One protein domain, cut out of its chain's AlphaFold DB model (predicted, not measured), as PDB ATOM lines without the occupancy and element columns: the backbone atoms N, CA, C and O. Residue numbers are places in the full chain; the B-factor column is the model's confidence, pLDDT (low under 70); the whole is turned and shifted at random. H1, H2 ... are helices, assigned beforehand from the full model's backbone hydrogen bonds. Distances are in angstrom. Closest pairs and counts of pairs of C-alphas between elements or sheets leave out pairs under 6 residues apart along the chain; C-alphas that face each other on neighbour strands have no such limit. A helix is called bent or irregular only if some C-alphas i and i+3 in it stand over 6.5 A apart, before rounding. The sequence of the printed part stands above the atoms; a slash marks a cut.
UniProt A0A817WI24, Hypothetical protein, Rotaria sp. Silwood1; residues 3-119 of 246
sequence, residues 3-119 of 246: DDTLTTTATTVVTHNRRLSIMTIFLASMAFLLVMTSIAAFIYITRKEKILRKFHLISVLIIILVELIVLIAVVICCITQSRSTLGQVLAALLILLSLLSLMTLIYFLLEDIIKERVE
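Overview. This is residues 3 to 119 of the 246 residues of the protein "Hypothetical protein" of Rotaria sp. Silwood1 (UniProt A0A817WI24). Three long helices run back and forth as a narrow, open zigzag, with H2 between H1 and H3 and a tight turn at each fold. The longest, H1, sticks out beyond the others with residues 3 to 25, and this arm makes much of the length. The printed part has 117 residues with three named helices, in the order H1, H2, H3, and no named strand; the class is all helix. It is only just extended, close to loose, with a radius of gyration of the C-alphas of 20.6 A, and spans 80 by 25 by 15 A.

Arrangement. H1, residues 3 to 46, touches H2, residues 50 to 81, with residues 33 to 44 alone. Their closest C-alphas, of Thr 37 and Ile 63, are 7.2 A apart. They form a helical hairpin, at a shallow tilt of 15 degrees, opposite ways. H2 touches H3, residues 85 to 118, with residues 64 to 79 alone. Their closest C-alphas, of Val 75 and Ala 91, are 6.1 A apart. This second helical hairpin has a shallow tilt of 14 degrees, opposite ways. H1 and H3 are apart. Every O i to N i+4 pair is within hydrogen-bond range in H3, against 33 of 40 in H1 and 26 of 28 in H2.

Along the chain. H1 begins at C-alpha 3, (-37.091, -22.053, 6.049), and is 67.0 A long. H2 measures 46.9 A; it is neither bent nor irregular, but only just: C-alphas 51 and 54 are 6.1 A apart. H3 measures 49.0 A and ends at C-alpha 118, (-44.412, 39.561, -42.900).

Size, cuts and confidence. The two C-alphas farthest apart, of Asp 3 and Glu 119, are 80.5 A apart. Residues 3 to 25 and 110 to 119 stand free. The body without them spans 51 by 25 by 15 A. The printed part has no cut, and both links are tight. Mean pLDDT of the printed part is 75.7; 21 residues are under 70, among them residues 3 to 12 and 44 to 48.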
ATOM      1  N   ASP A   3     -36.914 -23.481   5.740       58.56
ATOM      2  CA  ASP A   3     -37.091 -22.053   6.049       58.56
ATOM      3  C   ASP A   3     -36.541 -21.079   4.989       58.56
ATOM      4  O   ASP A   3     -37.064 -19.976   4.847       58.56
ATOM      5  N   ASP A   4     -35.564 -21.482   4.168       59.53
ATOM      6  CA  ASP A   4     -34.916 -20.567   3.208       59.53
ATOM      7  C   ASP A   4     -35.760 -20.280   1.944       59.53
ATOM      8  O   ASP A   4     -35.544 -19.296   1.228       59.53
ATOM      9  N   THR A   5     -36.765 -21.112   1.652       59.44
ATOM     10  CA  THR A   5     -37.634 -20.923   0.473       59.44
ATOM     11  C   THR A   5     -38.768 -19.925   0.722       59.44
ATOM     12  O   THR A   5     -39.186 -19.224  -0.206       59.44
ATOM     13  N   LEU A   6     -39.227 -19.764   1.970       59.72
ATOM     14  CA  LEU A   6     -40.291 -18.804   2.293       59.72
ATOM     15  C   LEU A   6     -39.796 -17.348   2.255       59.72
ATOM     16  O   LEU A   6     -40.486 -16.466   1.739       59.72
ATOM     17  N   THR A   7     -38.577 -17.091   2.732       61.00
ATOM     18  CA  THR A   7     -37.956 -15.752   2.761       61.00
ATOM     19  C   THR A   7     -37.658 -15.208   1.365       61.00
ATOM     20  O   THR A   7     -37.800 -14.006   1.114       61.00
ATOM     21  N   THR A   8     -37.324 -16.086   0.419       60.09
ATOM     22  CA  THR A   8     -37.026 -15.685  -0.964       60.09
ATOM     23  C   THR A   8     -38.290 -15.225  -1.705       60.09
ATOM     24  O   THR A   8     -38.256 -14.256  -2.459       60.09
ATOM     25  N   THR A   9     -39.442 -15.838  -1.422       63.34
ATOM     26  CA  THR A   9     -40.711 -15.503  -2.092       63.34
ATOM     27  C   THR A   9     -41.310 -14.183  -1.581       63.34
ATOM     28  O   THR A   9     -41.907 -13.416  -2.341       63.34
ATOM     29  N   ALA A  10     -41.103 -13.851  -0.302       61.78
ATOM     30  CA  ALA A  10     -41.606 -12.606   0.286       61.78
ATOM     31  C   ALA A  10     -40.882 -11.351  -0.248       61.78
ATOM     32  O   ALA A  10     -41.506 -10.309  -0.469       61.78
ATOM     33  N   THR A  11     -39.577 -11.439  -0.521       65.06
ATOM     34  CA  THR A  11     -38.780 -10.298  -1.017       65.06
ATOM     35  C   THR A  11     -39.064  -9.960  -2.487       65.06
ATOM     36  O   THR A  11     -39.019  -8.786  -2.881       65.06
ATOM     37  N   THR A  12     -39.456 -10.946  -3.299       64.56
ATOM     38  CA  THR A  12     -39.847 -10.727  -4.701       64.56
ATOM     39  C   THR A  12     -41.179  -9.987  -4.851       64.56
ATOM     40  O   THR A  12     -41.337  -9.185  -5.770       64.56
ATOM     41  N   VAL A  13     -42.126 -10.168  -3.924       70.50
ATOM     42  CA  VAL A  13     -43.445  -9.504  -3.999       70.50
ATOM     43  C   VAL A  13     -43.343  -8.014  -3.647       70.50
ATOM     44  O   VAL A  13     -43.912  -7.163  -4.334       70.50
ATOM     45  N   VAL A  14     -42.553  -7.669  -2.626       72.19
ATOM     46  CA  VAL A  14     -42.368  -6.270  -2.194       72.19
ATOM     47  C   VAL A  14     -41.659  -5.437  -3.269       72.19
ATOM     48  O   VAL A  14     -42.024  -4.287  -3.526       72.19
ATOM     49  N   THR A  15     -40.671  -6.020  -3.951       67.62
ATOM     50  CA  THR A  15     -39.936  -5.335  -5.026       67.62
ATOM     51  C   THR A  15     -40.783  -5.134  -6.285       67.62
ATOM     52  O   THR A  15     -40.654  -4.095  -6.941       67.62
ATOM     53  N   HIS A  16     -41.700  -6.057  -6.587       71.06
ATOM     54  CA  HIS A  16     -42.626  -5.924  -7.711       71.06
ATOM     55  C   HIS A  16     -43.642  -4.786  -7.495       71.06
ATOM     56  O   HIS A  16     -43.841  -3.959  -8.388       71.06
ATOM     57  N   ASN A  17     -44.217  -4.668  -6.292       73.25
ATOM     58  CA  ASN A  17     -45.183  -3.603  -5.982       73.25
ATOM     59  C   ASN A  17     -44.570  -2.197  -6.041       73.25
ATOM     60  O   ASN A  17     -45.206  -1.258  -6.519       73.25
ATOM     61  N   ARG A  18     -43.305  -2.045  -5.630       77.19
ATOM     62  CA  ARG A  18     -42.621  -0.744  -5.682       77.19
ATOM     63  C   ARG A  18     -42.375  -0.274  -7.119       77.19
ATOM     64  O   ARG A  18     -42.513   0.912  -7.399       77.19
ATOM     65  N   ARG A  19     -42.046  -1.191  -8.036       77.44
ATOM     66  CA  ARG A  19     -41.862  -0.862  -9.462       77.44
ATOM     67  C   ARG A  19     -43.170  -0.434 -10.116       77.44
ATOM     68  O   ARG A  19     -43.179   0.557 -10.840       77.44
ATOM     69  N   LEU A  20     -44.261  -1.136  -9.808       76.12
ATOM     70  CA  LEU A  20     -45.579  -0.799 -10.336       76.12
ATOM     71  C   LEU A  20     -46.013   0.602  -9.881       76.12
ATOM     72  O   LEU A  20     -46.392   1.418 -10.710       76.12
ATOM     73  N   SER A  21     -45.843   0.915  -8.591       82.81
ATOM     74  CA  SER A  21     -46.183   2.232  -8.031       82.81
ATOM     75  C   SER A  21     -45.435   3.382  -8.715       82.81
ATOM     76  O   SER A  21     -46.049   4.397  -9.038       82.81
ATOM     77  N   ILE A  22     -44.140   3.213  -8.999       78.88
ATOM     78  CA  ILE A  22     -43.342   4.242  -9.683       78.88
ATOM     79  C   ILE A  22     -43.850   4.458 -11.114       78.88
ATOM     80  O   ILE A  22     -44.032   5.601 -11.527       78.88
ATOM     81  N   MET A  23     -44.138   3.382 -11.857       77.69
ATOM     82  CA  MET A  23     -44.677   3.506 -13.217       77.69
ATOM     83  C   MET A  23     -46.067   4.153 -13.231       77.69
ATOM     84  O   MET A  23     -46.352   4.959 -14.114       77.69
ATOM     85  N   THR A  24     -46.921   3.863 -12.246       80.25
ATOM     86  CA  THR A  24     -48.249   4.482 -12.141       80.25
ATOM     87  C   THR A  24     -48.163   5.978 -11.844       80.25
ATOM     88  O   THR A  24     -48.844   6.763 -12.500       80.25
ATOM     89  N   ILE A  25     -47.303   6.393 -10.907       81.75
ATOM     90  CA  ILE A  25     -47.071   7.819 -10.606       81.75
ATOM     91  C   ILE A  25     -46.553   8.541 -11.853       81.75
ATOM     92  O   ILE A  25     -46.984   9.650 -12.166       81.75
ATOM     93  N   PHE A  26     -45.668   7.885 -12.595       76.81
ATOM     94  CA  PHE A  26     -45.108   8.419 -13.824       76.81
ATOM     95  C   PHE A  26     -46.165   8.624 -14.920       76.81
ATOM     96  O   PHE A  26     -46.267   9.708 -15.493       76.81
ATOM     97  N   LEU A  27     -46.996   7.609 -15.171       77.31
ATOM     98  CA  LEU A  27     -48.121   7.686 -16.109       77.31
ATOM     99  C   LEU A  27     -49.117   8.779 -15.709       77.31
ATOM    100  O   LEU A  27     -49.551   9.550 -16.563       77.31
ATOM    101  N   ALA A  28     -49.435   8.888 -14.418       80.31
ATOM    102  CA  ALA A  28     -50.316   9.931 -13.904       80.31
ATOM    103  C   ALA A  28     -49.724  11.334 -14.112       80.31
ATOM    104  O   ALA A  28     -50.436  12.246 -14.530       80.31
ATOM    105  N   SER A  29     -48.415  11.503 -13.889       80.31
ATOM    106  CA  SER A  29     -47.727  12.773 -14.134       80.31
ATOM    107  C   SER A  29     -47.726  13.149 -15.618       80.31
ATOM    108  O   SER A  29     -47.962  14.309 -15.942       80.31
ATOM    109  N   MET A  30     -47.495  12.190 -16.519       77.62
ATOM    110  CA  MET A  30     -47.536  12.429 -17.968       77.62
ATOM    111  C   MET A  30     -48.944  12.781 -18.453       77.62
ATOM    112  O   MET A  30     -49.112  13.719 -19.230       77.62
ATOM    113  N   ALA A  31     -49.967  12.081 -17.954       78.19
ATOM    114  CA  ALA A  31     -51.360  12.387 -18.268       78.19
ATOM    115  C   ALA A  31     -51.754  13.794 -17.788       78.19
ATOM    116  O   ALA A  31     -52.392  14.542 -18.526       78.19
ATOM    117  N   PHE A  32     -51.327  14.186 -16.585       80.00
ATOM    118  CA  PHE A  32     -51.563  15.532 -16.063       80.00
ATOM    119  C   PHE A  32     -50.892  16.610 -16.924       80.00
ATOM    120  O   PHE A  32     -51.530  17.610 -17.251       80.00
ATOM    121  N   LEU A  33     -49.639  16.395 -17.341       73.75
ATOM    122  CA  LEU A  33     -48.930  17.318 -18.232       73.75
ATOM    123  C   LEU A  33     -49.649  17.468 -19.576       73.75
ATOM    124  O   LEU A  33     -49.896  18.591 -19.999       73.75
ATOM    125  N   LEU A  34     -50.082  16.363 -20.192       72.69
ATOM    126  CA  LEU A  34     -50.865  16.393 -21.432       72.69
ATOM    127  C   LEU A  34     -52.147  17.223 -21.297       72.69
ATOM    128  O   LEU A  34     -52.459  18.027 -22.175       72.69
ATOM    129  N   VAL A  35     -52.873  17.061 -20.189       78.94
ATOM    130  CA  VAL A  35     -54.091  17.838 -19.916       78.94
ATOM    131  C   VAL A  35     -53.763  19.322 -19.758       78.94
ATOM    132  O   VAL A  35     -54.433  20.159 -20.360       78.94
ATOM    133  N   MET A  36     -52.712  19.670 -19.014       76.88
ATOM    134  CA  MET A  36     -52.310  21.068 -18.819       76.88
ATOM    135  C   MET A  36     -51.836  21.721 -20.123       76.88
ATOM    136  O   MET A  36     -52.228  22.852 -20.415       76.88
ATOM    137  N   THR A  37     -51.069  21.000 -20.945       75.81
ATOM    138  CA  THR A  37     -50.633  21.460 -22.271       75.81
ATOM    139  C   THR A  37     -51.829  21.640 -23.210       75.81
ATOM    140  O   THR A  37     -51.917  22.653 -23.906       75.81
ATOM    141  N   SER A  38     -52.809  20.729 -23.173       75.19
ATOM    142  CA  SER A  38     -54.058  20.843 -23.941       75.19
ATOM    143  C   SER A  38     -54.892  22.060 -23.520       75.19
ATOM    144  O   SER A  38     -55.337  22.830 -24.371       75.19
ATOM    145  N   ILE A  39     -55.038  22.306 -22.213       77.31
ATOM    146  CA  ILE A  39     -55.746  23.482 -21.682       77.31
ATOM    147  C   ILE A  39     -55.030  24.774 -22.087       77.31
ATOM    148  O   ILE A  39     -55.680  25.717 -22.539       77.31
ATOM    149  N   ALA A  40     -53.701  24.823 -21.985       72.00
ATOM    150  CA  ALA A  40     -52.919  25.982 -22.408       72.00
ATOM    151  C   ALA A  40     -53.076  26.261 -23.914       72.00
ATOM    152  O   ALA A  40     -53.269  27.411 -24.309       72.00
ATOM    153  N   ALA A  41     -53.076  25.216 -24.748       69.81
ATOM    154  CA  ALA A  41     -53.337  25.326 -26.182       69.81
ATOM    155  C   ALA A  41     -54.786  25.754 -26.489       69.81
ATOM    156  O   ALA A  41     -55.035  26.519 -27.418       69.81
ATOM    157  N   PHE A  42     -55.767  25.323 -25.698       69.75
ATOM    158  CA  PHE A  42     -57.151  25.774 -25.849       69.75
ATOM    159  C   PHE A  42     -57.313  27.258 -25.477       69.75
ATOM    160  O   PHE A  42     -57.968  28.024 -26.189       69.75
ATOM    161  N   ILE A  43     -56.662  27.696 -24.396       70.56
ATOM    162  CA  ILE A  43     -56.621  29.109 -23.991       70.56
ATOM    163  C   ILE A  43     -55.914  29.957 -25.066       70.56
ATOM    164  O   ILE A  43     -56.381  31.059 -25.363       70.56
ATOM    165  N   TYR A  44     -54.874  29.415 -25.719       67.44
ATOM    166  CA  TYR A  44     -54.204  30.035 -26.875       67.44
ATOM    167  C   TYR A  44     -55.172  30.322 -28.015       67.44
ATOM    168  O   TYR A  44     -55.247  31.447 -28.507       67.44
ATOM    169  N   ILE A  45     -55.949  29.314 -28.415       67.69
ATOM    170  CA  ILE A  45     -56.867  29.427 -29.555       67.69
ATOM    171  C   ILE A  45     -57.999  30.419 -29.255       67.69
ATOM    172  O   ILE A  45     -58.489  31.101 -30.156       67.69
ATOM    173  N   THR A  46     -58.426  30.516 -27.996       65.50
ATOM    174  CA  THR A  46     -59.642  31.253 -27.628       65.50
ATOM    175  C   THR A  46     -59.435  32.742 -27.361       65.50
ATOM    176  O   THR A  46     -60.405  33.496 -27.461       65.50
ATOM    177  N   ARG A  47     -58.215  33.228 -27.080       65.88
ATOM    178  CA  ARG A  47     -57.993  34.659 -26.790       65.88
ATOM    179  C   ARG A  47     -57.180  35.391 -27.861       65.88
ATOM    180  O   ARG A  47     -55.965  35.276 -27.956       65.88
ATOM    181  N   LYS A  48     -57.873  36.251 -28.612       62.12
ATOM    182  CA  LYS A  48     -57.385  36.980 -29.798       62.12
ATOM    183  C   LYS A  48     -56.746  38.354 -29.506       62.12
ATOM    184  O   LYS A  48     -56.754  39.226 -30.373       62.12
ATOM    185  N   GLU A  49     -56.226  38.593 -28.300       78.81
ATOM    186  CA  GLU A  49     -55.728  39.922 -27.901       78.81
ATOM    187  C   GLU A  49     -54.200  40.069 -27.996       78.81
ATOM    188  O   GLU A  49     -53.433  39.227 -27.530       78.81
ATOM    189  N   LYS A  50     -53.742  41.199 -28.558       72.62
ATOM    190  CA  LYS A  50     -52.319  41.501 -28.815       72.62
ATOM    191  C   LYS A  50     -51.448  41.513 -27.552       72.62
ATOM    192  O   LYS A  50     -50.305  41.073 -27.611       72.62
ATOM    193  N   ILE A  51     -51.975  41.995 -26.423       70.31
ATOM    194  CA  ILE A  51     -51.255  42.032 -25.135       70.31
ATOM    195  C   ILE A  51     -51.052  40.615 -24.592       70.31
ATOM    196  O   ILE A  51     -50.014  40.307 -24.003       70.31
ATOM    197  N   LEU A  52     -52.006  39.725 -24.866       69.19
ATOM    198  CA  LEU A  52     -51.948  38.355 -24.395       69.19
ATOM    199  C   LEU A  52     -50.875  37.534 -25.110       69.19
ATOM    200  O   LEU A  52     -50.326  36.635 -24.491       69.19
ATOM    201  N   ARG A  53     -50.501  37.875 -26.352       71.56
ATOM    202  CA  ARG A  53     -49.455  37.153 -27.103       71.56
ATOM    203  C   ARG A  53     -48.099  37.120 -26.395       71.56
ATOM    204  O   ARG A  53     -47.443  36.084 -26.400       71.56
ATOM    205  N   LYS A  54     -47.693  38.205 -25.724       76.25
ATOM    206  CA  LYS A  54     -46.417  38.244 -24.981       76.25
ATOM    207  C   LYS A  54     -46.450  37.377 -23.723       76.25
ATOM    208  O   LYS A  54     -45.526  36.604 -23.487       76.25
ATOM    209  N   PHE A  55     -47.539  37.455 -22.955       74.81
ATOM    210  CA  PHE A  55     -47.778  36.536 -21.835       74.81
ATOM    211  C   PHE A  55     -47.861  35.085 -22.307       74.81
ATOM    212  O   PHE A  55     -47.421  34.171 -21.612       74.81
ATOM    213  N   HIS A  56     -48.371  34.883 -23.517       71.88
ATOM    214  CA  HIS A  56     -48.509  33.570 -24.101       71.88
ATOM    215  C   HIS A  56     -47.174  32.919 -24.429       71.88
ATOM    216  O   HIS A  56     -46.976  31.751 -24.098       71.88
ATOM    217  N   LEU A  57     -46.265  33.672 -25.048       75.06
ATOM    218  CA  LEU A  57     -44.918  33.201 -25.343       75.06
ATOM    219  C   LEU A  57     -44.218  32.751 -24.056       75.06
ATOM    220  O   LEU A  57     -43.629  31.677 -24.015       75.06
ATOM    221  N   ILE A  58     -44.357  33.541 -22.986       78.38
ATOM    222  CA  ILE A  58     -43.799  33.220 -21.668       78.38
ATOM    223  C   ILE A  58     -44.444  31.949 -21.098       78.38
ATOM    224  O   ILE A  58     -43.732  31.063 -20.639       78.38
ATOM    225  N   SER A  59     -45.772  31.813 -21.163       78.50
ATOM    226  CA  SER A  59     -46.472  30.612 -20.686       78.50
ATOM    227  C   SER A  59     -46.059  29.356 -21.453       78.50
ATOM    228  O   SER A  59     -45.828  28.317 -20.842       78.50
ATOM    229  N   VAL A  60     -45.949  29.440 -22.782       74.69
ATOM    230  CA  VAL A  60     -45.504  28.321 -23.627       74.69
ATOM    231  C   VAL A  60     -44.061  27.969 -23.288       74.69
ATOM    232  O   VAL A  60     -43.768  26.804 -23.053       74.69
ATOM    233  N   LEU A  61     -43.180  28.962 -23.150       77.44
ATOM    234  CA  LEU A  61     -41.793  28.750 -22.741       77.44
ATOM    235  C   LEU A  61     -41.684  28.057 -21.374       77.44
ATOM    236  O   LEU A  61     -40.870  27.151 -21.219       77.44
ATOM    237  N   ILE A  62     -42.518  28.434 -20.398       80.06
ATOM    238  CA  ILE A  62     -42.563  27.778 -19.081       80.06
ATOM    239  C   ILE A  62     -42.997  26.315 -19.219       80.06
ATOM    240  O   ILE A  62     -42.369  25.447 -18.621       80.06
ATOM    241  N   ILE A  63     -44.029  26.027 -20.018       76.62
ATOM    242  CA  ILE A  63     -44.498  24.652 -20.251       76.62
ATOM    243  C   ILE A  63     -43.386  23.805 -20.881       76.62
ATOM    244  O   ILE A  63     -43.109  22.716 -20.385       76.62
ATOM    245  N   ILE A  64     -42.687  24.335 -21.891       75.25
ATOM    246  CA  ILE A  64     -41.525  23.669 -22.507       75.25
ATOM    247  C   ILE A  64     -40.457  23.369 -21.464       75.25
ATOM    248  O   ILE A  64     -39.911  22.270 -21.429       75.25
ATOM    249  N   LEU A  65     -40.143  24.353 -20.620       79.25
ATOM    250  CA  LEU A  65     -39.116  24.207 -19.597       79.25
ATOM    251  C   LEU A  65     -39.490  23.097 -18.605       79.25
ATOM    252  O   LEU A  65     -38.644  22.283 -18.249       79.25
ATOM    253  N   VAL A  66     -40.760  23.036 -18.193       79.94
ATOM    254  CA  VAL A  66     -41.279  21.992 -17.299       79.94
ATOM    255  C   VAL A  66     -41.228  20.621 -17.971       79.94
ATOM    256  O   VAL A  66     -40.716  19.684 -17.359       79.94
ATOM    257  N   GLU A  67     -41.682  20.493 -19.220       77.38
ATOM    258  CA  GLU A  67     -41.591  19.235 -19.976       77.38
ATOM    259  C   GLU A  67     -40.141  18.766 -20.116       77.38
ATOM    260  O   GLU A  67     -39.847  17.594 -19.880       77.38
ATOM    261  N   LEU A  68     -39.219  19.682 -20.418       78.19
ATOM    262  CA  LEU A  68     -37.796  19.383 -20.527       78.19
ATOM    263  C   LEU A  68     -37.212  18.908 -19.186       78.19
ATOM    264  O   LEU A  68     -36.465  17.932 -19.160       78.19
ATOM    265  N   ILE A  69     -37.564  19.553 -18.068       82.38
ATOM    266  CA  ILE A  69     -37.122  19.138 -16.726       82.38
ATOM    267  C   ILE A  69     -37.651  17.741 -16.393       82.38
ATOM    268  O   ILE A  69     -36.887  16.896 -15.919       82.38
ATOM    269  N   VAL A  70     -38.936  17.478 -16.663       78.56
ATOM    270  CA  VAL A  70     -39.528  16.154 -16.445       78.56
ATOM    271  C   VAL A  70     -38.799  15.125 -17.293       78.56
ATOM    272  O   VAL A  70     -38.336  14.135 -16.734       78.56
ATOM    273  N   LEU A  71     -38.606  15.383 -18.592       76.69
ATOM    274  CA  LEU A  71     -37.863  14.512 -19.504       76.69
ATOM    275  C   LEU A  71     -36.474  14.173 -18.959       76.69
ATOM    276  O   LEU A  71     -36.110  13.000 -18.895       76.69
ATOM    277  N   ILE A  72     -35.710  15.181 -18.535       79.25
ATOM    278  CA  ILE A  72     -34.371  14.989 -17.969       79.25
ATOM    279  C   ILE A  72     -34.445  14.082 -16.736       79.25
ATOM    280  O   ILE A  72     -33.661  13.138 -16.628       79.25
ATOM    281  N   ALA A  73     -35.413  14.297 -15.841       80.00
ATOM    282  CA  ALA A  73     -35.613  13.440 -14.675       80.00
ATOM    283  C   ALA A  73     -35.949  11.990 -15.069       80.00
ATOM    284  O   ALA A  73     -35.406  11.056 -14.476       80.00
ATOM    285  N   VAL A  74     -36.775  11.789 -16.103       76.12
ATOM    286  CA  VAL A  74     -37.088  10.458 -16.654       76.12
ATOM    287  C   VAL A  74     -35.832   9.784 -17.175       76.12
ATOM    288  O   VAL A  74     -35.558   8.642 -16.827       76.12
ATOM    289  N   VAL A  75     -35.054  10.494 -17.990       77.88
ATOM    290  CA  VAL A  75     -33.838   9.970 -18.611       77.88
ATOM    291  C   VAL A  75     -32.826   9.589 -17.534       77.88
ATOM    292  O   VAL A  75     -32.294   8.483 -17.572       77.88
ATOM    293  N   ILE A  76     -32.620  10.437 -16.521       81.38
ATOM    294  CA  ILE A  76     -31.756  10.129 -15.372       81.38
ATOM    295  C   ILE A  76     -32.280   8.900 -14.617       81.38
ATOM    296  O   ILE A  76     -31.501   8.009 -14.271       81.38
ATOM    297  N   CYS A  77     -33.592   8.800 -14.396       77.62
ATOM    298  CA  CYS A  77     -34.206   7.640 -13.752       77.62
ATOM    299  C   CYS A  77     -33.998   6.358 -14.581       77.62
ATOM    300  O   CYS A  77     -33.566   5.335 -14.054       77.62
ATOM    301  N   CYS A  78     -34.182   6.421 -15.900       73.69
ATOM    302  CA  CYS A  78     -33.931   5.305 -16.806       73.69
ATOM    303  C   CYS A  78     -32.453   4.894 -16.824       73.69
ATOM    304  O   CYS A  78     -32.160   3.702 -16.767       73.69
ATOM    305  N   ILE A  79     -31.517   5.845 -16.865       75.25
ATOM    306  CA  ILE A  79     -30.073   5.558 -16.852       75.25
ATOM    307  C   ILE A  79     -29.666   4.915 -15.523       75.25
ATOM    308  O   ILE A  79     -28.928   3.934 -15.510       75.25
ATOM    309  N   THR A  80     -30.174   5.427 -14.402       78.56
ATOM    310  CA  THR A  80     -29.826   4.914 -13.066       78.56
ATOM    311  C   THR A  80     -30.463   3.558 -12.767       78.56
ATOM    312  O   THR A  80     -29.892   2.768 -12.015       78.56
ATOM    313  N   GLN A  81     -31.619   3.255 -13.362       75.31
ATOM    314  CA  GLN A  81     -32.387   2.047 -13.054       75.31
ATOM    315  C   GLN A  81     -32.255   0.934 -14.106       75.31
ATOM    316  O   GLN A  81     -32.519  -0.233 -13.797       75.31
ATOM    317  N   SER A  82     -31.828   1.243 -15.335       58.06
ATOM    318  CA  SER A  82     -31.707   0.243 -16.399       58.06
ATOM    319  C   SER A  82     -30.328  -0.425 -16.425       58.06
ATOM    320  O   SER A  82     -29.322   0.136 -16.844       58.06
ATOM    321  N   ARG A  83     -30.298  -1.705 -16.031       73.69
ATOM    322  CA  ARG A  83     -29.328  -2.677 -16.575       73.69
ATOM    323  C   ARG A  83     -29.879  -3.433 -17.791       73.69
ATOM    324  O   ARG A  83     -29.152  -4.208 -18.397       73.69
ATOM    325  N   SER A  84     -31.160  -3.250 -18.129       79.38
ATOM    326  CA  SER A  84     -31.816  -3.969 -19.222       79.38
ATOM    327  C   SER A  84     -31.819  -3.162 -20.522       79.38
ATOM    328  O   SER A  84     -32.069  -1.957 -20.528       79.38
ATOM    329  N   THR A  85     -31.606  -3.858 -21.639       82.62
ATOM    330  CA  THR A  85     -31.653  -3.309 -23.004       82.62
ATOM    331  C   THR A  85     -33.002  -2.663 -23.329       82.62
ATOM    332  O   THR A  85     -33.046  -1.624 -23.980       82.62
ATOM    333  N   LEU A  86     -34.107  -3.209 -22.806       77.88
ATOM    334  CA  LEU A  86     -35.444  -2.635 -22.988       77.88
ATOM    335  C   LEU A  86     -35.567  -1.232 -22.371       77.88
ATOM    336  O   LEU A  86     -36.168  -0.352 -22.978       77.88
ATOM    337  N   GLY A  87     -34.974  -1.007 -21.192       77.81
ATOM    338  CA  GLY A  87     -34.990   0.306 -20.542       77.81
ATOM    339  C   GLY A  87     -34.234   1.361 -21.348       77.81
ATOM    340  O   GLY A  87     -34.691   2.496 -21.452       77.81
ATOM    341  N   GLN A  88     -33.131   0.965 -21.987       79.81
ATOM    342  CA  GLN A  88     -32.356   1.841 -22.869       79.81
ATOM    343  C   GLN A  88     -33.126   2.196 -24.146       79.81
ATOM    344  O   GLN A  88     -33.153   3.361 -24.533       79.81
ATOM    345  N   VAL A  89     -33.801   1.223 -24.768       84.69
ATOM    346  CA  VAL A  89     -34.632   1.468 -25.961       84.69
ATOM    347  C   VAL A  89     -35.814   2.379 -25.627       84.69
ATOM    348  O   VAL A  89     -36.091   3.313 -26.375       84.69
ATOM    349  N   LEU A  90     -36.477   2.164 -24.486       78.38
ATOM    350  CA  LEU A  90     -37.591   3.012 -24.060       78.38
ATOM    351  C   LEU A  90     -37.124   4.446 -23.769       78.38
ATOM    352  O   LEU A  90     -37.773   5.399 -24.191       78.38
ATOM    353  N   ALA A  91     -35.976   4.599 -23.103       78.75
ATOM    354  CA  ALA A  91     -35.372   5.906 -22.862       78.75
ATOM    355  C   ALA A  91     -35.028   6.617 -24.178       78.75
ATOM    356  O   ALA A  91     -35.362   7.787 -24.344       78.75
ATOM    357  N   ALA A  92     -34.430   5.906 -25.138       83.62
ATOM    358  CA  ALA A  92     -34.122   6.452 -26.458       83.62
ATOM    359  C   ALA A  92     -35.389   6.885 -27.216       83.62
ATOM    360  O   ALA A  92     -35.410   7.965 -27.805       83.62
ATOM    361  N   LEU A  93     -36.464   6.090 -27.156       83.06
ATOM    362  CA  LEU A  93     -37.743   6.425 -27.783       83.06
ATOM    363  C   LEU A  93     -38.383   7.670 -27.150       83.06
ATOM    364  O   LEU A  93     -38.865   8.541 -27.871       83.06
ATOM    365  N   LEU A  94     -38.356   7.784 -25.817       77.88
ATOM    366  CA  LEU A  94     -38.872   8.954 -25.098       77.88
ATOM    367  C   LEU A  94     -38.081  10.222 -25.432       77.88
ATOM    368  O   LEU A  94     -38.678  11.273 -25.656       77.88
ATOM    369  N   ILE A  95     -36.753  10.115 -25.532       82.00
ATOM    370  CA  ILE A  95     -35.902  11.218 -25.993       82.00
ATOM    371  C   ILE A  95     -36.297  11.625 -27.416       82.00
ATOM    372  O   ILE A  95     -36.484  12.811 -27.679       82.00
ATOM    373  N   LEU A  96     -36.481  10.662 -28.324       84.88
ATOM    374  CA  LEU A  96     -36.846  10.939 -29.714       84.88
ATOM    375  C   LEU A  96     -38.213  11.633 -29.826       84.88
ATOM    376  O   LEU A  96     -38.342  12.628 -30.538       84.88
ATOM    377  N   LEU A  97     -39.219  11.144 -29.093       79.19
ATOM    378  CA  LEU A  97     -40.553  11.749 -29.038       79.19
ATOM    379  C   LEU A  97     -40.500  13.172 -28.478       79.19
ATOM    380  O   LEU A  97     -41.144  14.071 -29.013       79.19
ATOM    381  N   SER A  98     -39.686  13.400 -27.447       78.69
ATOM    382  CA  SER A  98     -39.519  14.734 -26.878       78.69
ATOM    383  C   SER A  98     -38.809  15.693 -27.828       78.69
ATOM    384  O   SER A  98     -39.197  16.856 -27.910       78.69
ATOM    385  N   LEU A  99     -37.803  15.225 -28.570       81.38
ATOM    386  CA  LEU A  99     -37.141  16.023 -29.604       81.38
ATOM    387  C   LEU A  99     -38.102  16.368 -30.743       81.38
ATOM    388  O   LEU A  99     -38.091  17.495 -31.230       81.38
ATOM    389  N   LEU A 100     -38.962  15.429 -31.142       82.56
ATOM    390  CA  LEU A 100     -39.980  15.670 -32.164       82.56
ATOM    391  C   LEU A 100     -41.023  16.697 -31.695       82.56
ATOM    392  O   LEU A 100     -41.379  17.599 -32.458       82.56
ATOM    393  N   SER A 101     -41.466  16.603 -30.436       79.44
ATOM    394  CA  SER A 101     -42.342  17.601 -29.805       79.44
ATOM    395  C   SER A 101     -41.691  18.988 -29.816       79.44
ATOM    396  O   SER A 101     -42.271  19.951 -30.322       79.44
ATOM    397  N   LEU A 102     -40.429  19.071 -29.378       78.81
ATOM    398  CA  LEU A 102     -39.659  20.314 -29.364       78.81
ATOM    399  C   LEU A 102     -39.510  20.915 -30.770       78.81
ATOM    400  O   LEU A 102     -39.715  22.113 -30.945       78.81
ATOM    401  N   MET A 103     -39.197  20.101 -31.781       82.75
ATOM    402  CA  MET A 103     -39.071  20.558 -33.171       82.75
ATOM    403  C   MET A 103     -40.390  21.089 -33.730       82.75
ATOM    404  O   MET A 103     -40.410  22.142 -34.366       82.75
ATOM    405  N   THR A 104     -41.498  20.399 -33.453       79.62
ATOM    406  CA  THR A 104     -42.842  20.838 -33.862       79.62
ATOM    407  C   THR A 104     -43.175  22.195 -33.248       79.62
ATOM    408  O   THR A 104     -43.719  23.081 -33.904       79.62
ATOM    409  N   LEU A 105     -42.796  22.394 -31.992       76.69
ATOM    410  CA  LEU A 105     -43.050  23.634 -31.282       76.69
ATOM    411  C   LEU A 105     -42.153  24.786 -31.737       76.69
ATOM    412  O   LEU A 105     -42.635  25.905 -31.897       76.69
ATOM    413  N   ILE A 106     -40.870  24.514 -32.000       81.56
ATOM    414  CA  ILE A 106     -39.963  25.482 -32.629       81.56
ATOM    415  C   ILE A 106     -40.531  25.912 -33.978       81.56
ATOM    416  O   ILE A 106     -40.536  27.104 -34.269       81.56
ATOM    417  N   TYR A 107     -41.050  24.974 -34.774       85.31
ATOM    418  CA  TYR A 107     -41.686  25.285 -36.050       85.31
ATOM    419  C   TYR A 107     -42.886  26.227 -35.878       85.31
ATOM    420  O   TYR A 107     -42.951  27.245 -36.563       85.31
ATOM    421  N   PHE A 108     -43.777  25.960 -34.916       79.31
ATOM    422  CA  PHE A 108     -44.900  26.856 -34.606       79.31
ATOM    423  C   PHE A 108     -44.448  28.248 -34.153       79.31
ATOM    424  O   PHE A 108     -45.003  29.250 -34.601       79.31
ATOM    425  N   LEU A 109     -43.429  28.325 -33.292       78.88
ATOM    426  CA  LEU A 109     -42.849  29.601 -32.868       78.88
ATOM    427  C   LEU A 109     -42.261  30.366 -34.055       78.88
ATOM    428  O   LEU A 109     -42.443  31.576 -34.158       78.88
ATOM    429  N   LEU A 110     -41.577  29.664 -34.960       85.38
ATOM    430  CA  LEU A 110     -41.011  30.260 -36.164       85.38
ATOM    431  C   LEU A 110     -42.110  30.790 -37.086       85.38
ATOM    432  O   LEU A 110     -41.984  31.900 -37.594       85.38
ATOM    433  N   GLU A 111     -43.185  30.026 -37.275       85.31
ATOM    434  CA  GLU A 111     -44.333  30.435 -38.083       85.31
ATOM    435  C   GLU A 111     -44.988  31.702 -37.512       85.31
ATOM    436  O   GLU A 111     -45.232  32.647 -38.263       85.31
ATOM    437  N   ASP A 112     -45.188  31.778 -36.190       79.19
ATOM    438  CA  ASP A 112     -45.736  32.971 -35.529       79.19
ATOM    439  C   ASP A 112     -44.799  34.187 -35.673       79.19
ATOM    440  O   ASP A 112     -45.260  35.283 -36.001       79.19
ATOM    441  N   ILE A 113     -43.480  34.002 -35.514       81.62
ATOM    442  CA  ILE A 113     -42.483  35.078 -35.690       81.62
ATOM    443  C   ILE A 113     -42.453  35.574 -37.142       81.62
ATOM    444  O   ILE A 113     -42.390  36.781 -37.390       81.62
ATOM    445  N   ILE A 114     -42.495  34.659 -38.114       87.50
ATOM    446  CA  ILE A 114     -42.510  35.004 -39.540       87.50
ATOM    447  C   ILE A 114     -43.801  35.752 -39.870       87.50
ATOM    448  O   ILE A 114     -43.751  36.782 -40.541       87.50
ATOM    449  N   LYS A 115     -44.946  35.297 -39.356       81.00
ATOM    450  CA  LYS A 115     -46.237  35.950 -39.585       81.00
ATOM    451  C   LYS A 115     -46.283  37.361 -38.996       81.00
ATOM    452  O   LYS A 115     -46.788  38.267 -39.649       81.00
ATOM    453  N   GLU A 116     -45.683  37.575 -37.825       79.12
ATOM    454  CA  GLU A 116     -45.557  38.910 -37.224       79.12
ATOM    455  C   GLU A 116     -44.622  39.839 -38.020       79.12
ATOM    456  O   GLU A 116     -44.850  41.045 -38.075       79.12
ATOM    457  N   ARG A 117     -43.587  39.295 -38.672       81.62
ATOM    458  CA  ARG A 117     -42.651  40.065 -39.512       81.62
ATOM    459  C   ARG A 117     -43.189  40.391 -40.906       81.62
ATOM    460  O   ARG A 117     -42.796  41.411 -41.465       81.62
ATOM    461  N   VAL A 118     -44.006  39.508 -41.482       84.38
ATOM    462  CA  VAL A 118     -44.412  39.561 -42.900       84.38
ATOM    463  C   VAL A 118     -45.717  40.320 -43.117       84.38
ATOM    464  O   VAL A 118     -45.996  40.679 -44.252       84.38
ATOM    465  N   GLU A 119     -46.503  40.615 -42.082       69.31
ATOM    466  CA  GLU A 119     -47.685  41.473 -42.219       69.31
ATOM    467  C   GLU A 119     -47.236  42.949 -42.117       69.31
ATOM    468  O   GLU A 119     -47.071  43.460 -41.003       69.31
TER     469      GLU A 119